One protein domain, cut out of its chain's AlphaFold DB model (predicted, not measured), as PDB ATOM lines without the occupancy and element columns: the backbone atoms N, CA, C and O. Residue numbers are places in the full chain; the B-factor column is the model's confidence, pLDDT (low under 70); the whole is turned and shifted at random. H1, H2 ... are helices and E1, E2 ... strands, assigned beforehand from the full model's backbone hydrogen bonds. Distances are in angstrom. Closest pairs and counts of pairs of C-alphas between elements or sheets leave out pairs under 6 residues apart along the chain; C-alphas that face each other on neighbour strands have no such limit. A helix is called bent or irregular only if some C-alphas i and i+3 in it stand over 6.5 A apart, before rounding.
ATOM      1  N   ARG A  13     178.017 158.775  95.262       38.25
ATOM      2  CA  ARG A  13     177.644 159.639  94.117       38.25
ATOM      3  C   ARG A  13     177.888 161.156  94.290       38.25
ATOM      4  O   ARG A  13     177.501 161.898  93.393       38.25
ATOM      5  N   GLY A  14     178.549 161.648  95.343       38.56
ATOM      6  CA  GLY A  14     178.641 163.102  95.552       38.56
ATOM      7  C   GLY A  14     179.601 163.623  96.623       38.56
ATOM      8  O   GLY A  14     179.278 164.610  97.270       38.56
ATOM      9  N   GLY A  15     180.802 163.061  96.777       35.31
ATOM     10  CA  GLY A  15     181.928 163.951  97.065       35.31
ATOM     11  C   GLY A  15     182.100 164.824  95.828       35.31
ATOM     12  O   GLY A  15     181.920 164.304  94.724       35.31
ATOM     13  N   LEU A  16     182.398 166.117  95.962       39.78
ATOM     14  CA  LEU A  16     182.900 166.914  94.844       39.78
ATOM     15  C   LEU A  16     184.047 166.127  94.200       39.78
ATOM     16  O   LEU A  16     185.182 166.120  94.677       39.78
ATOM     17  N   SER A  17     183.724 165.361  93.155       45.59
ATOM     18  CA  SER A  17     184.732 164.739  92.318       45.59
ATOM     19  C   SER A  17     185.611 165.881  91.829       45.59
ATOM     20  O   SER A  17     185.115 166.995  91.660       45.59
ATOM     21  N   ILE A  18     186.889 165.618  91.572       45.47
ATOM     22  CA  ILE A  18     187.916 166.601  91.158       45.47
ATOM     23  C   ILE A  18     187.514 167.396  89.878       45.47
ATOM     24  O   ILE A  18     188.260 168.221  89.374       45.47
ATOM     25  N   LYS A  19     186.319 167.146  89.326       50.34
ATOM     26  CA  LYS A  19     185.745 167.717  88.107       50.34
ATOM     27  C   LYS A  19     184.330 168.297  88.276       50.34
ATOM     28  O   LYS A  19     183.726 168.678  87.279       50.34
ATOM     29  N   ALA A  20     183.743 168.303  89.474       65.56
ATOM     30  CA  ALA A  20     182.371 168.776  89.665       65.56
ATOM     31  C   ALA A  20     182.339 170.291  89.915       65.56
ATOM     32  O   ALA A  20     182.384 170.748  91.044       65.56
ATOM     33  N   GLU A  21     182.230 171.065  88.846       82.50
ATOM     34  CA  GLU A  21     182.076 172.523  88.901       82.50
ATOM     35  C   GLU A  21     180.867 172.969  89.749       82.50
ATOM     36  O   GLU A  21     179.820 172.303  89.784       82.50
ATOM     37  N   ILE A  22     181.007 174.104  90.434       89.25
ATOM     38  CA  ILE A  22     179.920 174.766  91.160       89.25
ATOM     39  C   ILE A  22     179.063 175.495  90.120       89.25
ATOM     40  O   ILE A  22     179.423 176.574  89.662       89.25
ATOM     41  N   ARG A  23     177.956 174.862  89.712       88.44
ATOM     42  CA  ARG A  23     177.028 175.364  88.677       88.44
ATOM     43  C   ARG A  23     175.589 175.545  89.153       88.44
ATOM     44  O   ARG A  23     174.746 175.936  88.356       88.44
ATOM     45  N   THR A  24     175.288 175.187  90.401       90.19
ATOM     46  CA  THR A  24     173.925 175.273  90.937       90.19
ATOM     47  C   THR A  24     173.918 175.871  92.343       90.19
ATOM     48  O   THR A  24     174.905 175.698  93.077       90.19
ATOM     49  N   PRO A  25     172.821 176.533  92.748       91.25
ATOM     50  CA  PRO A  25     172.667 177.098  94.089       91.25
ATOM     51  C   PRO A  25     172.869 176.078  95.213       91.25
ATOM     52  O   PRO A  25     173.493 176.374  96.229       91.25
ATOM     53  N   GLU A  26     172.404 174.841  95.027       89.81
ATOM     54  CA  GLU A  26     172.528 173.775  96.028       89.81
ATOM     55  C   GLU A  26     173.993 173.410  96.255       89.81
ATOM     56  O   GLU A  26     174.410 173.176  97.390       89.81
ATOM     57  N   ARG A  27     174.800 173.393  95.185       89.62
ATOM     58  CA  ARG A  27     176.245 173.159  95.298       89.62
ATOM     59  C   ARG A  27     176.952 174.317  95.977       89.62
ATOM     60  O   ARG A  27     177.847 174.062  96.773       89.62
ATOM     61  N   LEU A  28     176.548 175.554  95.692       90.75
ATOM     62  CA  LEU A  28     177.095 176.735  96.357       90.75
ATOM     63  C   LEU A  28     176.836 176.680  97.872       90.75
ATOM     64  O   LEU A  28     177.770 176.828  98.654       90.75
ATOM     65  N   ARG A  29     175.611 176.336  98.295       90.50
ATOM     66  CA  ARG A  29     175.289 176.121  99.718       90.50
ATOM     67  C   ARG A  29     176.046 174.945 100.327       90.50
ATOM     68  O   ARG A  29     176.486 175.025 101.471       90.50
ATOM     69  N   ALA A  30     176.246 173.864  99.573       89.88
ATOM     70  CA  ALA A  30     176.992 172.704 100.055       89.88
ATOM     71  C   ALA A  30     178.450 173.041 100.423       89.88
ATOM     72  O   ALA A  30     178.992 172.412 101.330       89.88
ATOM     73  N   VAL A  31     179.065 174.048  99.787       90.38
ATOM     74  CA  VAL A  31     180.421 174.520 100.134       90.38
ATOM     75  C   VAL A  31     180.487 175.055 101.567       90.38
ATOM     76  O   VAL A  31     181.494 174.843 102.239       90.38
ATOM     77  N   ILE A  32     179.416 175.674 102.086       91.00
ATOM     78  CA  ILE A  32     179.397 176.218 103.457       91.00
ATOM     79  C   ILE A  32     179.691 175.125 104.490       91.00
ATOM     80  O   ILE A  32     180.419 175.370 105.448       91.00
ATOM     81  N   ASN A  33     179.149 173.926 104.282       88.25
ATOM     82  CA  ASN A  33     179.275 172.797 105.206       88.25
ATOM     83  C   ASN A  33     180.358 171.797 104.777       88.25
ATOM     84  O   ASN A  33     180.491 170.733 105.381       88.25
ATOM     85  N   LEU A  34     181.110 172.108 103.719       88.62
ATOM     86  CA  LEU A  34     182.202 171.270 103.255       88.62
ATOM     87  C   LEU A  34     183.399 171.432 104.195       88.62
ATOM     88  O   LEU A  34     183.867 172.552 104.406       88.62
ATOM     89  N   ASP A  35     183.891 170.308 104.717       89.19
ATOM     90  CA  ASP A  35     185.109 170.244 105.530       89.19
ATOM     91  C   ASP A  35     186.299 170.849 104.768       89.19
ATOM     92  O   ASP A  35     186.512 170.515 103.598       89.19
ATOM     93  N   ASP A  36     187.066 171.726 105.419       89.81
ATOM     94  CA  ASP A  36     188.191 172.455 104.815       89.81
ATOM     95  C   ASP A  36     189.247 171.494 104.233       89.81
ATOM     96  O   ASP A  36     189.834 171.765 103.184       89.81
ATOM     97  N   ALA A  37     189.411 170.297 104.814       88.50
ATOM     98  CA  ALA A  37     190.307 169.260 104.299       88.50
ATOM     99  C   ALA A  37     189.864 168.695 102.934       88.50
ATOM    100  O   ALA A  37     190.634 168.004 102.255       88.50
ATOM    101  N   LEU A  38     188.635 168.974 102.495       87.50
ATOM    102  CA  LEU A  38     188.132 168.599 101.177       87.50
ATOM    103  C   LEU A  38     188.334 169.685 100.112       87.50
ATOM    104  O   LEU A  38     188.141 169.383  98.931       87.50
ATOM    105  N   TRP A  39     188.748 170.896 100.493       91.31
ATOM    106  CA  TRP A  39     189.006 171.995  99.563       91.31
ATOM    107  C   TRP A  39     190.333 171.771  98.830       91.31
ATOM    108  O   TRP A  39     191.240 171.101  99.333       91.31
ATOM    109  N   THR A  40     190.442 172.290  97.607       92.06
ATOM    110  CA  THR A  40     191.667 172.167  96.801       92.06
ATOM    111  C   THR A  40     192.758 173.108  97.304       92.06
ATOM    112  O   THR A  40     193.894 172.661  97.486       92.06
ATOM    113  N   ALA A  41     192.397 174.359  97.586       94.00
ATOM    114  CA  ALA A  41     193.218 175.325  98.300       94.00
ATOM    115  C   ALA A  41     192.561 175.701  99.636       94.00
ATOM    116  O   ALA A  41     191.334 175.728  99.743       94.00
ATOM    117  N   THR A  42     193.381 175.979 100.648       95.12
ATOM    118  CA  THR A  42     192.939 176.445 101.975       95.12
ATOM    119  C   THR A  42     193.208 177.925 102.210       95.12
ATOM    120  O   THR A  42     192.692 178.510 103.159       95.12
ATOM    121  N   GLY A  43     194.017 178.532 101.344       95.19
ATOM    122  CA  GLY A  43     194.377 179.938 101.399       95.19
ATOM    123  C   GLY A  43     194.983 180.404 100.083       95.19
ATOM    124  O   GLY A  43     195.583 179.603  99.364       95.19
ATOM    125  N   VAL A  44     194.830 181.680  99.754       95.69
ATOM    126  CA  VAL A  44     195.416 182.275  98.549       95.69
ATOM    127  C   VAL A  44     195.778 183.734  98.784       95.69
ATOM    128  O   VAL A  44     194.977 184.483  99.324       95.69
ATOM    129  N   ASP A  45     196.986 184.124  98.388       95.00
ATOM    130  CA  ASP A  45     197.424 185.523  98.359       95.00
ATOM    131  C   ASP A  45     196.708 186.268  97.219       95.00
ATOM    132  O   ASP A  45     196.695 185.815  96.067       95.00
ATOM    133  N   ILE A  46     196.080 187.393  97.561       93.81
ATOM    134  CA  ILE A  46     195.201 188.143  96.657       93.81
ATOM    135  C   ILE A  46     195.941 188.735  95.450       93.81
ATOM    136  O   ILE A  46     195.316 189.022  94.433       93.81
ATOM    137  N   ASP A  47     197.266 188.878  95.508       91.25
ATOM    138  CA  ASP A  47     198.063 189.389  94.386       91.25
ATOM    139  C   ASP A  47     198.309 188.338  93.290       91.25
ATOM    140  O   ASP A  47     198.755 188.675  92.190       91.25
ATOM    141  N   TYR A  48     198.061 187.055  93.572       89.44
ATOM    142  CA  TYR A  48     198.317 185.955  92.632       89.44
ATOM    143  C   TYR A  48     197.080 185.519  91.842       89.44
ATOM    144  O   TYR A  48     197.186 184.647  90.974       89.44
ATOM    145  N   LEU A  49     195.921 186.121  92.112       92.00
ATOM    146  CA  LEU A  49     194.689 185.880  91.375       92.00
ATOM    147  C   LEU A  49     194.419 187.027  90.399       92.00
ATOM    148  O   LEU A  49     194.205 188.168  90.796       92.00
ATOM    149  N   ALA A  50     194.356 186.704  89.112       90.19
ATOM    150  CA  ALA A  50     193.858 187.563  88.047       90.19
ATOM    151  C   ALA A  50     192.321 187.666  88.122       90.19
ATOM    152  O   ALA A  50     191.589 187.110  87.302       90.19
ATOM    153  N   MET A  51     191.836 188.346  89.159       91.31
ATOM    154  CA  MET A  51     190.431 188.684  89.389       91.31
ATOM    155  C   MET A  51     190.301 190.170  89.729       91.31
ATOM    156  O   MET A  51     191.303 190.868  89.875       91.31
ATOM    157  N   ASP A  52     189.064 190.658  89.846       93.12
ATOM    158  CA  ASP A  52     188.822 192.016  90.325       93.12
ATOM    159  C   ASP A  52     189.472 192.219  91.701       93.12
ATOM    160  O   ASP A  52     189.232 191.456  92.643       93.12
ATOM    161  N   ARG A  53     190.329 193.239  91.798       93.56
ATOM    162  CA  ARG A  53     191.119 193.489  93.004       93.56
ATOM    163  C   ARG A  53     190.232 193.821  94.197       93.56
ATOM    164  O   ARG A  53     190.457 193.314  95.291       93.56
ATOM    165  N   LYS A  54     189.207 194.636  93.974       93.19
ATOM    166  CA  LYS A  54     188.346 195.132  95.038       93.19
ATOM    167  C   LYS A  54     187.452 194.032  95.597       93.19
ATOM    168  O   LYS A  54     187.215 193.973  96.797       93.19
ATOM    169  N   PHE A  55     187.021 193.105  94.746       95.50
ATOM    170  CA  PHE A  55     186.371 191.870  95.178       95.50
ATOM    171  C   PHE A  55     187.254 191.059  96.138       95.50
ATOM    172  O   PHE A  55     186.760 190.610  97.171       95.50
ATOM    173  N   LEU A  56     188.542 190.876  95.820       95.94
ATOM    174  CA  LEU A  56     189.466 190.131  96.681       95.94
ATOM    175  C   LEU A  56     189.707 190.850  98.016       95.94
ATOM    176  O   LEU A  56     189.686 190.202  99.057       95.94
ATOM    177  N   GLU A  57     189.848 192.176  97.996       95.12
ATOM    178  CA  GLU A  57     189.950 193.006  99.207       95.12
ATOM    179  C   GLU A  57     188.685 192.920 100.075       95.12
ATOM    180  O   GLU A  57     188.768 192.879 101.295       95.12
ATOM    181  N   TYR A  58     187.497 192.816  99.473       94.31
ATOM    182  CA  TYR A  58     186.255 192.603 100.222       94.31
ATOM    183  C   TYR A  58     186.084 191.183 100.786       94.31
ATOM    184  O   TYR A  58     185.225 190.975 101.659       94.31
ATOM    185  N   LEU A  59     186.824 190.198 100.270       95.12
ATOM    186  CA  LEU A  59     186.872 188.847 100.834       95.12
ATOM    187  C   LEU A  59     187.829 188.768 102.028       95.12
ATOM    188  O   LEU A  59     187.468 188.129 103.013       95.12
ATOM    189  N   ASP A  60     188.988 189.421 101.922       95.12
ATOM    190  CA  ASP A  60     190.037 189.537 102.946       95.12
ATOM    191  C   ASP A  60     189.615 190.522 104.053       95.12
ATOM    192  O   ASP A  60     189.986 191.697 104.059       95.12
ATOM    193  N   PHE A  61     188.741 190.078 104.963       87.81
ATOM    194  CA  PHE A  61     188.161 190.975 105.970       87.81
ATOM    195  C   PHE A  61     189.121 191.285 107.123       87.81
ATOM    196  O   PHE A  61     188.866 192.234 107.868       87.81
ATOM    197  N   ASP A  62     190.171 190.480 107.315       91.69
ATOM    198  CA  ASP A  62     191.205 190.715 108.328       91.69
ATOM    199  C   ASP A  62     192.420 191.493 107.780       91.69
ATOM    200  O   ASP A  62     193.293 191.890 108.556       91.69
ATOM    201  N   ILE A  63     192.410 191.807 106.476       92.44
ATOM    202  CA  ILE A  63     193.356 192.686 105.776       92.44
ATOM    203  C   ILE A  63     194.787 192.132 105.862       92.44
ATOM    204  O   ILE A  63     195.768 192.865 106.023       92.44
ATOM    205  N   ASN A  64     194.925 190.807 105.785       93.25
ATOM    206  CA  ASN A  64     196.220 190.132 105.864       93.25
ATOM    207  C   ASN A  64     196.856 189.881 104.476       93.25
ATOM    208  O   ASN A  64     197.977 189.362 104.384       93.25
ATOM    209  N   GLY A  65     196.167 190.259 103.394       94.25
ATOM    210  CA  GLY A  65     196.569 190.043 102.005       94.25
ATOM    211  C   GLY A  65     196.286 188.627 101.498       94.25
ATOM    212  O   GLY A  65     196.861 188.203 100.489       94.25
ATOM    213  N   ARG A  66     195.458 187.842 102.194       95.19
ATOM    214  CA  ARG A  66     195.139 186.455 101.843       95.19
ATOM    215  C   ARG A  66     193.692 186.131 102.149       95.19
ATOM    216  O   ARG A  66     193.178 186.479 103.192       95.19
ATOM    217  N   VAL A  67     193.091 185.330 101.275       96.25
ATOM    218  CA  VAL A  67     191.750 184.782 101.487       96.25
ATOM    219  C   VAL A  67     191.850 183.330 101.939       96.25
ATOM    220  O   VAL A  67     192.408 182.492 101.223       96.25
ATOM    221  N   LEU A  68     191.291 183.014 103.105       96.00
ATOM    222  CA  LEU A  68     191.215 181.673 103.693       96.00
ATOM    223  C   LEU A  68     189.826 181.026 103.513       96.00
ATOM    224  O   LEU A  68     188.845 181.659 103.119       96.00
ATOM    225  N   CYS A  69     189.705 179.733 103.848       95.38
ATOM    226  CA  CYS A  69     188.424 179.003 103.809       95.38
ATOM    227  C   CYS A  69     187.298 179.696 104.594       95.38
ATOM    228  O   CYS A  69     186.149 179.717 104.145       95.38
ATOM    229  N   GLY A  70     187.616 180.260 105.766       95.25
ATOM    230  CA  GLY A  70     186.646 180.940 106.627       95.25
ATOM    231  C   GLY A  70     186.010 182.160 105.957       95.25
ATOM    232  O   GLY A  70     184.792 182.322 106.011       95.25
ATOM    233  N   GLU A  71     186.817 182.953 105.261       95.94
ATOM    234  CA  GLU A  71     186.403 184.144 104.512       95.94
ATOM    235  C   GLU A  71     185.539 183.795 103.311       95.94
ATOM    236  O   GLU A  71     184.442 184.332 103.148       95.94
ATOM    237  N   ALA A  72     185.971 182.807 102.527       95.12
ATOM    238  CA  ALA A  72     185.180 182.285 101.423       95.12
ATOM    239  C   ALA A  72     183.807 181.780 101.908       95.12
ATOM    240  O   ALA A  72     182.779 182.070 101.298       95.12
ATOM    241  N   ARG A  73     183.758 181.070 103.043       95.25
ATOM    242  CA  ARG A  73     182.504 180.604 103.656       95.25
ATOM    243  C   ARG A  73     181.634 181.767 104.137       95.25
ATOM    244  O   ARG A  73     180.420 181.730 103.931       95.25
ATOM    245  N   ALA A  74     182.226 182.775 104.774       95.12
ATOM    246  CA  ALA A  74     181.517 183.964 105.241       95.12
ATOM    247  C   ALA A  74     180.878 184.731 104.072       95.12
ATOM    248  O   ALA A  74     179.711 185.110 104.162       95.12
ATOM    249  N   ALA A  75     181.585 184.859 102.948       95.12
ATOM    250  CA  ALA A  75     181.066 185.483 101.737       95.12
ATOM    251  C   ALA A  75     179.837 184.749 101.173       95.12
ATOM    252  O   ALA A  75     178.835 185.383 100.842       95.12
ATOM    253  N   ILE A  76     179.867 183.410 101.127       94.62
ATOM    254  CA  ILE A  76     178.713 182.617 100.673       94.62
ATOM    255  C   ILE A  76     177.529 182.781 101.635       94.62
ATOM    256  O   ILE A  76     176.398 182.944 101.183       94.62
ATOM    257  N   ARG A  77     177.772 182.765 102.954       94.56
ATOM    258  CA  ARG A  77     176.717 182.980 103.963       94.56
ATOM    259  C   ARG A  77     176.079 184.359 103.835       94.56
ATOM    260  O   ARG A  77     174.861 184.459 103.899       94.56
ATOM    261  N   SER A  78     176.887 185.397 103.622       93.56
ATOM    262  CA  SER A  78     176.393 186.760 103.412       93.56
ATOM    263  C   SER A  78     175.520 186.854 102.157       93.56
ATOM    264  O   SER A  78     174.440 187.432 102.214       93.56
ATOM    265  N   LEU A  79     175.923 186.213 101.055       93.94
ATOM    266  CA  LEU A  79     175.092 186.141  99.851       93.94
ATOM    267  C   LEU A  79     173.779 185.383 100.082       93.94
ATOM    268  O   LEU A  79     172.735 185.863  99.665       93.94
ATOM    269  N   ASP A  80     173.796 184.234 100.765       92.94
ATOM    270  CA  ASP A  80     172.574 183.455 101.051       92.94
ATOM    271  C   ASP A  80     171.616 184.190 102.012       92.94
ATOM    272  O   ASP A  80     170.395 184.037 101.931       92.94
ATOM    273  N   ALA A  81     172.158 185.030 102.900       93.50
ATOM    274  CA  ALA A  81     171.369 185.911 103.755       93.50
ATOM    275  C   ALA A  81     170.727 187.067 102.969       93.50
ATOM    276  O   ALA A  81     169.601 187.448 103.275       93.50
ATOM    277  N   CYS A  82     171.399 187.603 101.945       94.12
ATOM    278  CA  CYS A  82     170.907 188.743 101.165       94.12
ATOM    279  C   CYS A  82     170.044 188.356  99.953       94.12
ATOM    280  O   CYS A  82     169.135 189.100  99.608       94.12
ATOM    281  N   CYS A  83     170.308 187.240  99.274       93.06
ATOM    282  CA  CYS A  83     169.656 186.877  98.009       93.06
ATOM    283  C   CYS A  83     168.378 186.057  98.228       93.06
ATOM    284  O   CYS A  83     168.395 185.050  98.933       93.06
ATOM    285  N   ALA A  84     167.278 186.434  97.571       91.94
ATOM    286  CA  ALA A  84     166.025 185.674  97.583       91.94
ATOM    287  C   ALA A  84     166.164 184.354  96.805       91.94
ATOM    288  O   ALA A  84     165.671 183.314  97.239       91.94
ATOM    289  N   ASP A  85     166.900 184.388  95.690       91.19
ATOM    290  CA  ASP A  85     167.322 183.208  94.940       91.19
ATOM    291  C   ASP A  85     168.819 183.293  94.613       91.19
ATOM    292  O   ASP A  85     169.253 184.135  93.830       91.19
ATOM    293  N   LEU A  86     169.614 182.375  95.172       91.06
ATOM    294  CA  LEU A  86     171.041 182.248  94.860       91.06
ATOM    295  C   LEU A  86     171.306 181.850  93.398       91.06
ATOM    296  O   LEU A  86     172.437 181.976  92.939       91.06
ATOM    297  N   GLY A  87     170.304 181.396  92.641       91.19
ATOM    298  CA  GLY A  87     170.398 181.223  91.188       91.19
ATOM    299  C   GLY A  87     170.893 182.479  90.470       91.19
ATOM    300  O   GLY A  87     171.589 182.375  89.460       91.19
ATOM    301  N   MET A  88     170.632 183.657  91.042       90.88
ATOM    302  CA  MET A  88     170.996 184.937  90.448       90.88
ATOM    303  C   MET A  88     172.500 185.152  90.254       90.88
ATOM    304  O   MET A  88     172.839 185.987  89.425       90.88
ATOM    305  N   VAL A  89     173.385 184.464  90.997       92.44
ATOM    306  CA  VAL A  89     174.852 184.679  90.939       92.44
ATOM    307  C   VAL A  89     175.540 183.914  89.802       92.44
ATOM    308  O   VAL A  89     176.738 184.069  89.567       92.44
ATOM    309  N   PHE A  90     174.813 183.048  89.096       92.31
ATOM    310  CA  PHE A  90     175.376 182.218  88.033       92.31
ATOM    311  C   PHE A  90     175.291 182.918  86.676       92.31
ATOM    312  O   PHE A  90     174.239 183.409  86.287       92.31
ATOM    313  N   GLY A  91     176.400 182.913  85.928       83.69
ATOM    314  CA  GLY A  91     176.446 183.453  84.565       83.69
ATOM    315  C   GLY A  91     176.369 184.979  84.471       83.69
ATOM    316  O   GLY A  91     176.143 185.487  83.377       83.69
ATOM    317  N   ARG A  92     176.561 185.694  85.588       85.75
ATOM    318  CA  ARG A  92     176.583 187.158  85.620       85.75
ATOM    319  C   ARG A  92     177.909 187.732  85.130       85.75
ATOM    320  O   ARG A  92     178.977 187.174  85.383       85.75
ATOM    321  N   SER A  93     177.827 188.907  84.526       83.81
ATOM    322  CA  SER A  93     178.918 189.867  84.403       83.81
ATOM    323  C   SER A  93     178.922 190.837  85.592       83.81
ATOM    324  O   SER A  93     177.890 191.078  86.218       83.81
ATOM    325  N   ALA A  94     180.076 191.446  85.879       76.12
ATOM    326  CA  ALA A  94     180.226 192.447  86.942       76.12
ATOM    327  C   ALA A  94     179.293 193.662  86.769       76.12
ATOM    328  O   ALA A  94     178.875 194.266  87.752       76.12
ATOM    329  N   TYR A  95     178.926 193.993  85.529       79.12
ATOM    330  CA  TYR A  95     178.083 195.149  85.209       79.12
ATOM    331  C   TYR A  95     176.588 194.826  85.097       79.12
ATOM    332  O   TYR A  95     175.795 195.741  84.876       79.12
ATOM    333  N   ASP A  96     176.187 193.561  85.254       86.19
ATOM    334  CA  ASP A  96     174.780 193.183  85.131       86.19
ATOM    335  C   ASP A  96     173.974 193.729  86.320       86.19
ATOM    336  O   ASP A  96     174.291 193.396  87.471       86.19
ATOM    337  N   PRO A  97     172.901 194.505  86.081       87.25
ATOM    338  CA  PRO A  97     172.118 195.101  87.153       87.25
ATOM    339  C   PRO A  97     171.429 194.031  88.008       87.25
ATOM    340  O   PRO A  97     170.948 193.004  87.516       87.25
ATOM    341  N   VAL A  98     171.397 194.257  89.317       89.62
ATOM    342  CA  VAL A  98     170.686 193.430  90.289       89.62
ATOM    343  C   VAL A  98     169.344 194.071  90.604       89.62
ATOM    344  O   VAL A  98     169.291 195.199  91.085       89.62
ATOM    345  N   GLU A  99     168.267 193.327  90.367       89.31
ATOM    346  CA  GLU A  99     166.911 193.731  90.735       89.31
ATOM    347  C   GLU A  99     166.727 193.709  92.253       89.31
ATOM    348  O   GLU A  99     167.084 192.737  92.922       89.31
ATOM    349  N   LEU A 100     166.090 194.733  92.809       87.69
ATOM    350  CA  LEU A 100     165.799 194.823  94.237       87.69
ATOM    351  C   LEU A 100     164.893 193.670  94.698       87.69
ATOM    352  O   LEU A 100     165.025 193.195  95.820       87.69
ATOM    353  N   SER A 101     164.011 193.160  93.835       87.69
ATOM    354  CA  SER A 101     163.169 191.986  94.116       87.69
ATOM    355  C   SER A 101     163.966 190.697  94.354       87.69
ATOM    356  O   SER A 101     163.463 189.773  94.989       87.69
ATOM    357  N   SER A 102     165.222 190.641  93.900       89.56
ATOM    358  CA  SER A 102     166.129 189.516  94.152       89.56
ATOM    359  C   SER A 102     166.828 189.585  95.516       89.56
ATOM    360  O   SER A 102     167.531 188.645  95.884       89.56
ATOM    361  N   ILE A 103     166.622 190.663  96.284       92.25
ATOM    362  CA  ILE A 103     167.200 190.867  97.616       92.25
ATOM    363  C   ILE A 103     166.130 190.633  98.686       92.25
ATOM    364  O   ILE A 103     165.042 191.206  98.639       92.25
ATOM    365  N   ARG A 104     166.458 189.817  99.684       92.56
ATOM    366  CA  ARG A 104     165.601 189.476 100.821       92.56
ATOM    367  C   ARG A 104     165.267 190.702 101.663       92.56
ATOM    368  O   ARG A 104     166.113 191.557 101.896       92.56
ATOM    369  N   ALA A 105     164.021 190.770 102.119       88.44
ATOM    370  CA  ALA A 105     163.561 191.755 103.098       88.44
ATOM    371  C   ALA A 105     163.284 191.116 104.471       88.44
ATOM    372  O   ALA A 105     163.002 191.822 105.428       88.44
ATOM    373  N   ASP A 106     163.350 189.784 104.564       90.81
ATOM    374  CA  ASP A 106     163.072 188.995 105.768       90.81
ATOM    375  C   ASP A 106     164.329 188.698 106.608       90.81
ATOM    376  O   ASP A 106     164.243 188.016 107.629       90.81
ATOM    377  N   THR A 107     165.498 189.185 106.183       93.94
ATOM    378  CA  THR A 107     166.776 189.046 106.894       93.94
ATOM    379  C   THR A 107     167.349 190.414 107.263       93.94
ATOM    380  O   THR A 107     167.228 191.350 106.468       93.94
ATOM    381  N   PRO A 108     168.034 190.543 108.417       92.88
ATOM    382  CA  PRO A 108     168.683 191.797 108.806       92.88
ATOM    383  C   PRO A 108     169.693 192.303 107.764       92.88
ATOM    384  O   PRO A 108     169.767 193.501 107.482       92.88
ATOM    385  N   GLU A 109     170.466 191.394 107.160       91.38
ATOM    386  CA  GLU A 109     171.455 191.720 106.131       91.38
ATOM    387  C   GLU A 109     170.791 192.222 104.845       91.38
ATOM    388  O   GLU A 109     171.231 193.222 104.270       91.38
ATOM    389  N   GLY A 110     169.710 191.561 104.420       92.19
ATOM    390  CA  GLY A 110     168.933 191.947 103.249       92.19
ATOM    391  C   GLY A 110     168.237 193.295 103.441       92.19
ATOM    392  O   GLY A 110     168.377 194.179 102.597       92.19
ATOM    393  N   GLU A 111     167.577 193.511 104.581       91.25
ATOM    394  CA  GLU A 111     166.924 194.780 104.925       91.25
ATOM    395  C   GLU A 111     167.923 195.948 104.933       91.25
ATOM    396  O   GLU A 111     167.697 196.981 104.293       91.25
ATOM    397  N   THR A 112     169.084 195.755 105.564       91.75
ATOM    398  CA  THR A 112     170.154 196.763 105.602       91.75
ATOM    399  C   THR A 112     170.679 197.086 104.200       91.75
ATOM    400  O   THR A 112     170.907 198.256 103.862       91.75
ATOM    401  N   LEU A 113     170.875 196.067 103.359       93.06
ATOM    402  CA  LEU A 113     171.324 196.243 101.981       93.06
ATOM    403  C   LEU A 113     170.287 197.012 101.150       93.06
ATOM    404  O   LEU A 113     170.650 197.972 100.471       93.06
ATOM    405  N   ARG A 114     169.000 196.665 101.259       90.88
ATOM    406  CA  ARG A 114     167.900 197.379 100.587       90.88
ATOM    407  C   ARG A 114     167.833 198.842 101.009       90.88
ATOM    408  O   ARG A 114     167.718 199.712 100.151       90.88
ATOM    409  N   ALA A 115     167.964 199.124 102.306       88.00
ATOM    410  CA  ALA A 115     167.983 200.489 102.822       88.00
ATOM    411  C   ALA A 115     169.170 201.297 102.263       88.00
ATOM    412  O   ALA A 115     169.019 202.471 101.928       88.00
ATOM    413  N   SER A 116     170.333 200.656 102.104       90.31
ATOM    414  CA  SER A 116     171.527 201.271 101.501       90.31
ATOM    415  C   SER A 116     171.298 201.604 100.026       90.31
ATOM    416  O   SER A 116     171.545 202.732  99.606       90.31
ATOM    417  N   ILE A 117     170.744 200.657  99.258       89.56
ATOM    418  CA  ILE A 117     170.376 200.867  97.849       89.56
ATOM    419  C   ILE A 117     169.346 201.996  97.728       89.56
ATOM    420  O   ILE A 117     169.496 202.865  96.874       89.56
ATOM    421  N   GLY A 118     168.346 202.038  98.613       84.31
ATOM    422  CA  GLY A 118     167.340 203.099  98.642       84.31
ATOM    423  C   GLY A 118     167.939 204.485  98.884       84.31
ATOM    424  O   GLY A 118     167.635 205.418  98.143       84.31
ATOM    425  N   ARG A 119     168.857 204.622  99.853       83.44
ATOM    426  CA  ARG A 119     169.576 205.887 100.097       83.44
ATOM    427  C   ARG A 119     170.442 206.304  98.907       83.44
ATOM    428  O   ARG A 119     170.474 207.487  98.567       83.44
ATOM    429  N   MET A 120     171.103 205.356  98.238       86.44
ATOM    430  CA  MET A 120     171.872 205.629  97.015       86.44
ATOM    431  C   MET A 120     170.968 206.098  95.872       86.44
ATOM    432  O   MET A 120     171.241 207.132  95.265       86.44
ATOM    433  N   ALA A 121     169.871 205.387  95.613       83.19
ATOM    434  CA  ALA A 121     168.904 205.741  94.578       83.19
ATOM    435  C   ALA A 121     168.299 207.131  94.823       83.19
ATOM    436  O   ALA A 121     168.263 207.962  93.915       83.19
ATOM    437  N   PHE A 122     167.904 207.424  96.063       78.56
ATOM    438  CA  PHE A 122     167.436 208.745  96.483       78.56
ATOM    439  C   PHE A 122     168.475 209.835  96.206       78.56
ATOM    440  O   PHE A 122     168.172 210.848  95.576       78.56
ATOM    441  N   ALA A 123     169.729 209.611  96.613       78.44
ATOM    442  CA  ALA A 123     170.799 210.576  96.408       78.44
ATOM    443  C   ALA A 123     171.042 210.861  94.914       78.44
ATOM    444  O   ALA A 123     171.211 212.026  94.540       78.44
ATOM    445  N   LEU A 124     171.012 209.821  94.071       79.94
ATOM    446  CA  LEU A 124     171.175 209.911  92.616       79.94
ATOM    447  C   LEU A 124     169.989 210.586  91.906       79.94
ATOM    448  O   LEU A 124     170.184 211.191  90.855       79.94
ATOM    449  N   SER A 125     168.783 210.517  92.475       75.62
ATOM    450  CA  SER A 125     167.554 211.078  91.889       75.62
ATOM    451  C   SER A 125     167.412 212.596  92.078       75.62
ATOM    452  O   SER A 125     166.528 213.215  91.488       75.62
ATOM    453  N   GLY A 126     168.258 213.218  92.910       63.44
ATOM    454  CA  GLY A 126     168.334 214.677  93.074       63.44
ATOM    455  C   GLY A 126     167.119 215.353  93.729       63.44
ATOM    456  O   GLY A 126     167.111 216.573  93.861       63.44
ATOM    457  N   SER A 127     166.110 214.596  94.158       51.94
ATOM    458  CA  SER A 127     164.866 215.092  94.750       51.94
ATOM    459  C   SER A 127     164.423 214.150  95.861       51.94
ATOM    460  O   SER A 127     164.735 212.964  95.825       51.94
ATOM    461  N   GLY A 128     163.754 214.705  96.868       48.75
ATOM    462  CA  GLY A 128     163.397 214.082  98.141       48.75
ATOM    463  C   GLY A 128     162.478 212.855  98.101       48.75
ATOM    464  O   GLY A 128     161.833 212.594  99.103       48.75
ATOM    465  N   GLU A 129     162.438 212.111  97.000       45.97
ATOM    466  CA  GLU A 129     161.861 210.781  96.820       45.97
ATOM    467  C   GLU A 129     162.407 210.247  95.484       45.97
ATOM    468  O   GLU A 129     162.371 210.949  94.474       45.97
ATOM    469  N   ALA A 130     162.949 209.026  95.458       43.12
ATOM    470  CA  ALA A 130     163.408 208.420  94.208       43.12
ATOM    471  C   ALA A 130     162.185 208.079  93.327       43.12
ATOM    472  O   ALA A 130     161.366 207.253  93.742       43.12
ATOM    473  N   PRO A 131     162.030 208.664  92.120       39.41
ATOM    474  CA  PRO A 131     160.900 208.354  91.251       39.41
ATOM    475  C   PRO A 131     160.935 206.871  90.863       39.41
ATOM    476  O   PRO A 131     161.865 206.423  90.194       39.41
ATOM    477  N   GLY A 132     159.929 206.106  91.295       44.59
ATOM    478  CA  GLY A 132     159.804 204.675  90.992       44.59
ATOM    479  C   GLY A 132     160.463 203.719  91.992       44.59
ATOM    480  O   GLY A 132     160.516 202.527  91.710       44.59
ATOM    481  N   PHE A 133     160.935 204.202  93.146       48.16
ATOM    482  CA  PHE A 133     161.449 203.352  94.221       48.16
ATOM    483  C   PHE A 133     160.420 203.275  95.357       48.16
ATOM    484  O   PHE A 133     160.524 203.971  96.362       48.16
ATOM    485  N   ASP A 134     159.410 202.414  95.219       51.66
ATOM    486  CA  ASP A 134     158.419 202.153  96.282       51.66
ATOM    487  C   ASP A 134     158.957 201.233  97.400       51.66
ATOM    488  O   ASP A 134     158.206 200.717  98.223       51.66
ATOM    489  N   GLY A 135     160.273 200.996  97.417       51.75
ATOM    490  CA  GLY A 135     160.910 200.021  98.292       51.75
ATOM    491  C   GLY A 135     160.817 198.583  97.783       51.75
ATOM    492  O   GLY A 135     161.313 197.700  98.479       51.75
ATOM    493  N   THR A 136     160.259 198.326  96.592       51.03
ATOM    494  CA  THR A 136     160.056 196.980  96.013       51.03
ATOM    495  C   THR A 136     160.513 196.828  94.560       51.03
ATOM    496  O   THR A 136     160.904 195.722  94.181       51.03
ATOM    497  N   THR A 137     160.523 197.894  93.758       57.22
ATOM    498  CA  THR A 137     160.914 197.859  92.333       57.22
ATOM    499  C   THR A 137     162.142 198.738  92.026       57.22
ATOM    500  O   THR A 137     162.318 199.802  92.612       57.22
ATOM    501  N   GLY A 138     163.035 198.260  91.145       76.44
ATOM    502  CA  GLY A 138     164.265 198.952  90.720       76.44
ATOM    503  C   GLY A 138     165.480 198.022  90.604       76.44
ATOM    504  O   GLY A 138     165.511 196.968  91.237       76.44
ATOM    505  N   SER A 139     166.492 198.421  89.829       83.00
ATOM    506  CA  SER A 139     167.734 197.659  89.649       83.00
ATOM    507  C   SER A 139     168.975 198.513  89.892       83.00
ATOM    508  O   SER A 139     168.929 199.739  89.781       83.00
ATOM    509  N   PHE A 140     170.072 197.873  90.295       87.00
ATOM    510  CA  PHE A 140     171.300 198.562  90.690       87.00
ATOM    511  C   PHE A 140     172.544 197.855  90.148       87.00
ATOM    512  O   PHE A 140     172.610 196.628  90.127       87.00
ATOM    513  N   SER A 141     173.541 198.617  89.714       90.69
ATOM    514  CA  SER A 141     174.743 198.116  89.037       90.69
ATOM    515  C   SER A 141     176.020 198.790  89.548       90.69
ATOM    516  O   SER A 141     175.976 199.787  90.270       90.69
ATOM    517  N   LEU A 142     177.191 198.294  89.128       91.25
ATOM    518  CA  LEU A 142     178.466 198.957  89.434       91.25
ATOM    519  C   LEU A 142     178.563 200.372  88.828       91.25
ATOM    520  O   LEU A 142     179.228 201.232  89.397       91.25
ATOM    521  N   LEU A 143     177.837 200.670  87.743       88.62
ATOM    522  CA  LEU A 143     177.762 202.035  87.200       88.62
ATOM    523  C   LEU A 143     177.058 202.997  88.166       88.62
ATOM    524  O   LEU A 143     177.360 204.191  88.205       88.62
ATOM    525  N   ASP A 144     176.112 202.500  88.960       89.56
ATOM    526  CA  ASP A 144     175.436 203.294  89.986       89.56
ATOM    527  C   ASP A 144     176.337 203.517  91.205       89.56
ATOM    528  O   ASP A 144     176.279 204.586  91.817       89.56
ATOM    529  N   ILE A 145     177.236 202.571  91.509       91.38
ATOM    530  CA  ILE A 145     178.310 202.753  92.498       91.38
ATOM    531  C   ILE A 145     179.241 203.887  92.075       91.38
ATOM    532  O   ILE A 145     179.504 204.788  92.870       91.38
ATOM    533  N   GLU A 146     179.718 203.887  90.830       89.38
ATOM    534  CA  GLU A 146     180.611 204.936  90.323       89.38
ATOM    535  C   GLU A 146     179.947 206.318  90.373       89.38
ATOM    536  O   GLU A 146     180.537 207.280  90.879       89.38
ATOM    537  N   ARG A 147     178.684 206.407  89.930       87.62
ATOM    538  CA  ARG A 147     177.873 207.631  90.030       87.62
ATOM    539  C   ARG A 147     177.700 208.079  91.480       87.62
ATOM    540  O   ARG A 147     177.870 209.258  91.782       87.62
ATOM    541  N   SER A 148     177.437 207.143  92.385       88.00
ATOM    542  CA  SER A 148     177.279 207.415  93.814       88.00
ATOM    543  C   SER A 148     178.576 207.891  94.470       88.00
ATOM    544  O   SER A 148     178.551 208.845  95.241       88.00
ATOM    545  N   ARG A 149     179.730 207.298  94.130       88.31
ATOM    546  CA  ARG A 149     181.055 207.753  94.597       88.31
ATOM    547  C   ARG A 149     181.395 209.142  94.081       88.31
ATOM    548  O   ARG A 149     182.026 209.927  94.787       88.31
ATOM    549  N   ARG A 150     181.013 209.448  92.841       84.94
ATOM    550  CA  ARG A 150     181.157 210.792  92.282       84.94
ATOM    551  C   ARG A 150     180.310 211.791  93.066       84.94
ATOM    552  O   ARG A 150     180.856 212.763  93.574       84.94
ATOM    553  N   LEU A 151     179.028 211.486  93.255       81.56
ATOM    554  CA  LEU A 151     178.105 212.328  94.010       81.56
ATOM    555  C   LEU A 151     178.557 212.537  95.462       81.56
ATOM    556  O   LEU A 151     178.505 213.655  95.958       81.56
ATOM    557  N   HIS A 152     179.029 211.485  96.134       83.00
ATOM    558  CA  HIS A 152     179.546 211.563  97.502       83.00
ATOM    559  C   HIS A 152     180.743 212.521  97.622       83.00
ATOM    560  O   HIS A 152     180.840 213.252  98.600       83.00
ATOM    561  N   ARG A 153     181.629 212.566  96.614       80.12
ATOM    562  CA  ARG A 153     182.772 213.496  96.586       80.12
ATOM    563  C   ARG A 153     182.389 214.920  96.190       80.12
ATOM    564  O   ARG A 153     182.991 215.864  96.686       80.12
ATOM    565  N   GLU A 154     181.440 215.075  95.270       79.06
ATOM    566  CA  GLU A 154     181.044 216.379  94.719       79.06
ATOM    567  C   GLU A 154     180.017 217.112  95.596       79.06
ATOM    568  O   GLU A 154     179.870 218.330  95.474       79.06
ATOM    569  N   ARG A 155     179.301 216.409  96.488       79.06
ATOM    570  CA  ARG A 155     178.311 217.047  97.358       79.06
ATOM    571  C   ARG A 155     178.986 218.004  98.348       79.06
ATOM    572  O   ARG A 155     179.937 217.611  99.008       79.06
ATOM    573  N   PRO A 156     178.458 219.227  98.519       78.94
ATOM    574  CA  PRO A 156     179.033 220.200  99.449       78.94
ATOM    575  C   PRO A 156     178.839 219.894 100.945       78.94
ATOM    576  O   PRO A 156     179.354 220.635 101.775       78.94
ATOM    577  N   ALA A 405     176.238 208.052 102.709       82.12
ATOM    578  CA  ALA A 405     177.370 207.553 103.484       82.12
ATOM    579  C   ALA A 405     178.293 206.662 102.639       82.12
ATOM    580  O   ALA A 405     177.825 205.825 101.862       82.12
ATOM    581  N   ALA A 406     179.610 206.778 102.838       85.94
ATOM    582  CA  ALA A 406     180.592 205.917 102.171       85.94
ATOM    583  C   ALA A 406     180.347 204.427 102.474       85.94
ATOM    584  O   ALA A 406     180.386 203.595 101.570       85.94
ATOM    585  N   ALA A 407     179.971 204.111 103.718       88.44
ATOM    586  CA  ALA A 407     179.654 202.751 104.148       88.44
ATOM    587  C   ALA A 407     178.487 202.116 103.371       88.44
ATOM    588  O   ALA A 407     178.473 200.903 103.175       88.44
ATOM    589  N   ASP A 408     177.513 202.910 102.913       90.12
ATOM    590  CA  ASP A 408     176.417 202.397 102.088       90.12
ATOM    591  C   ASP A 408     176.908 202.035 100.689       90.12
ATOM    592  O   ASP A 408     176.581 200.964 100.180       90.12
ATOM    593  N   ILE A 409     177.749 202.890 100.104       91.56
ATOM    594  CA  ILE A 409     178.368 202.643  98.800       91.56
ATOM    595  C   ILE A 409     179.202 201.364  98.847       91.56
ATOM    596  O   ILE A 409     179.039 200.494  97.993       91.56
ATOM    597  N   ASP A 410     180.064 201.237  99.853       93.00
ATOM    598  CA  ASP A 410     180.946 200.082 100.012       93.00
ATOM    599  C   ASP A 410     180.135 198.797 100.243       93.00
ATOM    600  O   ASP A 410     180.436 197.757  99.657       93.00
ATOM    601  N   ARG A 411     179.049 198.862 101.029       94.31
ATOM    602  CA  ARG A 411     178.154 197.718 101.270       94.31
ATOM    603  C   ARG A 411     177.499 197.222  99.982       94.31
ATOM    604  O   ARG A 411     177.476 196.013  99.741       94.31
ATOM    605  N   VAL A 412     176.967 198.131  99.164       94.38
ATOM    606  CA  VAL A 412     176.306 197.760  97.904       94.38
ATOM    607  C   VAL A 412     177.328 197.279  96.873       94.38
ATOM    608  O   VAL A 412     177.100 196.254  96.234       94.38
ATOM    609  N   GLU A 413     178.482 197.938  96.751       95.19
ATOM    610  CA  GLU A 413     179.562 197.512  95.849       95.19
ATOM    611  C   GLU A 413     180.081 196.117  96.213       95.19
ATOM    612  O   GLU A 413     180.210 195.262  95.336       95.19
ATOM    613  N   ARG A 414     180.304 195.856  97.510       95.00
ATOM    614  CA  ARG A 414     180.693 194.536  98.015       95.00
ATOM    615  C   ARG A 414     179.693 193.471  97.592       95.00
ATOM    616  O   ARG A 414     180.094 192.437  97.068       95.00
ATOM    617  N   PHE A 415     178.400 193.714  97.803       95.38
ATOM    618  CA  PHE A 415     177.364 192.763  97.417       95.38
ATOM    619  C   PHE A 415     177.337 192.512  95.901       95.38
ATOM    620  O   PHE A 415     177.294 191.356  95.486       95.38
ATOM    621  N   LEU A 416     177.416 193.562  95.076       94.75
ATOM    622  CA  LEU A 416     177.422 193.434  93.614       94.75
ATOM    623  C   LEU A 416     178.630 192.636  93.106       94.75
ATOM    624  O   LEU A 416     178.469 191.716  92.303       94.75
ATOM    625  N   LEU A 417     179.831 192.944  93.606       95.50
ATOM    626  CA  LEU A 417     181.053 192.225  93.247       95.50
ATOM    627  C   LEU A 417     181.001 190.765  93.703       95.50
ATOM    628  O   LEU A 417     181.348 189.866  92.933       95.50
ATOM    629  N   LEU A 418     180.516 190.507  94.924       94.81
ATOM    630  CA  LEU A 418     180.286 189.149  95.414       94.81
ATOM    631  C   LEU A 418     179.317 188.393  94.497       94.81
ATOM    632  O   LEU A 418     179.647 187.303  94.033       94.81
ATOM    633  N   ALA A 419     178.160 188.978  94.186       93.94
ATOM    634  CA  ALA A 419     177.145 188.353  93.345       93.94
ATOM    635  C   ALA A 419     177.644 188.059  91.919       93.94
ATOM    636  O   ALA A 419     177.200 187.087  91.312       93.94
ATOM    637  N   ALA A 420     178.567 188.863  91.389       93.88
ATOM    638  CA  ALA A 420     179.123 188.665  90.054       93.88
ATOM    639  C   ALA A 420     180.286 187.657  90.002       93.88
ATOM    640  O   ALA A 420     180.401 186.900  89.039       93.88
ATOM    641  N   ILE A 421     181.169 187.639  91.009       95.00
ATOM    642  CA  ILE A 421     182.495 187.000  90.883       95.00
ATOM    643  C   ILE A 421     182.635 185.736  91.744       95.00
ATOM    644  O   ILE A 421     183.426 184.848  91.400       95.00
ATOM    645  N   ILE A 422     181.841 185.575  92.812       95.00
ATOM    646  CA  ILE A 422     182.028 184.506  93.812       95.00
ATOM    647  C   ILE A 422     182.077 183.096  93.210       95.00
ATOM    648  O   ILE A 422     182.893 182.278  93.623       95.00
ATOM    649  N   VAL A 423     181.248 182.793  92.206       94.25
ATOM    650  CA  VAL A 423     181.203 181.455  91.592       94.25
ATOM    651  C   VAL A 423     182.508 181.161  90.856       94.25
ATOM    652  O   VAL A 423     183.058 180.064  90.974       94.25
ATOM    653  N   SER A 424     183.039 182.151  90.133       93.25
ATOM    654  CA  SER A 424     184.337 182.035  89.470       93.25
ATOM    655  C   SER A 424     185.455 181.865  90.496       93.25
ATOM    656  O   SER A 424     186.292 180.972  90.347       93.25
ATOM    657  N   PHE A 425     185.436 182.653  91.575       95.31
ATOM    658  CA  PHE A 425     186.404 182.537  92.666       95.31
ATOM    659  C   PHE A 425     186.392 181.140  93.293       95.31
ATOM    660  O   PHE A 425     187.422 180.472  93.331       95.31
ATOM    661  N   LEU A 426     185.225 180.633  93.692       94.50
ATOM    662  CA  LEU A 426     185.111 179.318  94.326       94.50
ATOM    663  C   LEU A 426     185.475 178.174  93.378       94.50
ATOM    664  O   LEU A 426     186.058 177.180  93.813       94.50
ATOM    665  N   ASN A 427     185.204 178.304  92.078       93.38
ATOM    666  CA  ASN A 427     185.714 177.346  91.102       93.38
ATOM    667  C   ASN A 427     187.249 177.422  90.995       93.38
ATOM    668  O   ASN A 427     187.875 176.383  90.843       93.38
ATOM    669  N   ASN A 428     187.896 178.569  91.196       93.38
ATOM    670  CA  ASN A 428     189.362 178.676  91.260       93.38
ATOM    671  C   ASN A 428     189.977 178.425  92.650       93.38
ATOM    672  O   ASN A 428     191.196 178.468  92.763       93.38
ATOM    673  N   PHE A 429     189.168 178.162  93.683       94.31
ATOM    674  CA  PHE A 429     189.629 178.019  95.073       94.31
ATOM    675  C   PHE A 429     189.261 176.657  95.699       94.31
ATOM    676  O   PHE A 429     190.101 175.934  96.240       94.31
ATOM    677  N   VAL A 430     188.005 176.231  95.558       91.50
ATOM    678  CA  VAL A 430     187.484 175.005  96.183       91.50
ATOM    679  C   VAL A 430     187.732 173.776  95.304       91.50
ATOM    680  O   VAL A 430     188.186 172.747  95.806       91.50
ATOM    681  N   VAL A 431     187.450 173.860  93.994       84.38
ATOM    682  CA  VAL A 431     187.358 172.673  93.105       84.38
ATOM    683  C   VAL A 431     188.361 172.668  91.940       84.38
ATOM    684  O   VAL A 431     188.750 171.598  91.480       84.38
ATOM    685  N   PHE A 432     188.799 173.839  91.471       89.19
ATOM    686  CA  PHE A 432     189.734 174.037  90.352       89.19
ATOM    687  C   PHE A 432     189.286 173.405  89.013       89.19
ATOM    688  O   PHE A 432     190.131 172.863  88.300       89.19
ATOM    689  N   PRO A 433     188.003 173.447  88.590       87.38
ATOM    690  CA  PRO A 433     187.609 172.811  87.336       87.38
ATOM    691  C   PRO A 433     188.238 173.515  86.121       87.38
ATOM    692  O   PRO A 433     188.551 172.849  85.136       87.38
ATOM    693  N   TYR A 434     188.495 174.826  86.211       88.00
ATOM    694  CA  TYR A 434     189.055 175.629  85.118       88.00
ATOM    695  C   TYR A 434     190.491 175.236  84.765       88.00
ATOM    696  O   TYR A 434     190.840 175.219  83.595       88.00
ATOM    697  N   LEU A 435     191.275 174.748  85.731       86.62
ATOM    698  CA  LEU A 435     192.617 174.208  85.479       86.62
ATOM    699  C   LEU A 435     192.630 173.020  84.490       86.62
ATOM    700  O   LEU A 435     193.658 172.673  83.900       86.62
ATOM    701  N   TYR A 436     191.499 172.324  84.354       81.44
ATOM    702  CA  TYR A 436     191.363 171.155  83.491       81.44
ATOM    703  C   TYR A 436     190.682 171.476  82.153       81.44
ATOM    704  O   TYR A 436     190.654 170.596  81.286       81.44
ATOM    705  N   ASP A 437     190.146 172.688  81.967       82.62
ATOM    706  CA  ASP A 437     189.449 173.098  80.747       82.62
ATOM    707  C   ASP A 437     190.322 174.051  79.914       82.62
ATOM    708  O   ASP A 437     190.469 175.212  80.271       82.62
ATOM    709  N   PRO A 438     190.862 173.622  78.758       78.25
ATOM    710  CA  PRO A 438     191.736 174.465  77.938       78.25
ATOM    711  C   PRO A 438     191.022 175.665  77.291       78.25
ATOM    712  O   PRO A 438     191.660 176.432  76.572       78.25
ATOM    713  N   ARG A 439     189.699 175.787  77.455       82.00
ATOM    714  CA  ARG A 439     188.891 176.896  76.927       82.00
ATOM    715  C   ARG A 439     188.723 178.034  77.929       82.00
ATOM    716  O   ARG A 439     188.280 179.101  77.523       82.00
ATOM    717  N   ILE A 440     189.017 177.795  79.207       84.06
ATOM    718  CA  ILE A 440     188.824 178.753  80.295       84.06
ATOM    719  C   ILE A 440     190.180 178.989  80.951       84.06
ATOM    720  O   ILE A 440     190.865 178.040  81.312       84.06
ATOM    721  N   THR A 441     190.552 180.251  81.126       87.62
ATOM    722  CA  THR A 441     191.766 180.617  81.858       87.62
ATOM    723  C   THR A 441     191.481 180.560  83.356       87.62
ATOM    724  O   THR A 441     190.559 181.225  83.835       87.62
ATOM    725  N   ALA A 442     192.240 179.759  84.106       91.62
ATOM    726  CA  ALA A 442     192.139 179.761  85.563       91.62
ATOM    727  C   ALA A 442     192.678 181.079  86.144       91.62
ATOM    728  O   ALA A 442     193.578 181.699  85.586       91.62
TER     729      ALA A 442
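This is residues 13 to 156 and 405 to 442 of the 694 residues of an uncharacterized protein of Spirochaetae bacterium HGW-Spirochaetae-3 (UniProt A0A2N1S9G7). A long bent helix, H7, runs along an elongated body of mostly crossed helices. Near one end H5 and H6 pack on its first arm, H7a; H2 and H3 cross H7a nearer the bend; towards the other end the small sheet E1 E2 sits by the second arm, H7b, and H1 packs on H3. The printed part has 182 residues, with seven named helices and two named strands in the order H1 E1 H2 E2 H3 H4 H5 H6 H7; the sheet E1 - E2 is antiparallel. The class is mostly helix, and the whole is compact, with a radius of gyration of the C-alphas of 17.4 A and spans of 55 by 32 by 31 A.

H1, residues 25 to 32, touches H3, residues 69 to 82, at a steep tilt of 43 degrees, opposite ways; the closest C-alphas, of Ile 32 and Arg 73, are 5.4 A apart. E1, residues 41 to 45, and E2, residues 66 to 68, are antiparallel neighbours, with N 44 and O 67 within hydrogen-bond range at 2.9 A. The hub H7, residues 406 to 431, was assigned as one helix by its hydrogen bonds but is bent: C-alphas 420 and 423 are 7.7 A apart. Its arms H7a, residues 406 to 420, and H7b, residues 423 to 431, stand at a steep tilt of 64 degrees; H7b is irregular, with C-alphas 428 and 431 6.6 A apart. The closest C-alphas of E1 and H7b, of Ala 41 and Phe 429, are 5.5 A apart. H2, residues 53 to 59, touches residues 414 to 418 of H7a, about perpendicular at 84 degrees, with C-alphas of Phe 55 and Leu 417 closest at 5.7 A. Residues 75 to 79 of H3 touch H7a, about perpendicular at 80 degrees, with C-alphas of Leu 79 and Ala 419 closest at 7.2 A. H4, residues 86 to 89, only just touches H7a, with 3 pairs of C-alphas within 8 A, closest Val 89 and Ala 419 at 5.0 A. Residues 113 to 120 of H5, residues 108 to 125, touch H7a, with C-alphas of Ser 116 and Asp 408 closest at 5.1 A. H6, residues 142 to 154, touches H7a at a shallow tilt of 14 degrees, opposite ways, with C-alphas of Ile 145 and Ile 409 closest at 6.3 A. H1 and H6 are apart. Every O i to N i+4 pair is within hydrogen-bond range in H2, H3, H5, H6 and H7a, against 3 of 4 in H1 and 4 of 5 in H7b; H4 is too short for such a pair.

H1 begins at C-alpha 25, (172.667, 177.098, 94.089). H5 is 25.7 A long, H7a 21.1 A, H3 20.2 A and H6 18.4 A. H7b ends at C-alpha 431, (187.358, 172.673, 93.105).

The C-alphas of Arg 13 and Pro 156, the two farthest apart, are 60.8 A apart. Residues 157 to 404 are not printed, and C-alphas 156 and 405 are 13.4 A apart across the cut. The links H4 to H5 and H5 to H6 are long. The pLDDT is under 70 in residues 13 to 20 and 126 to 137.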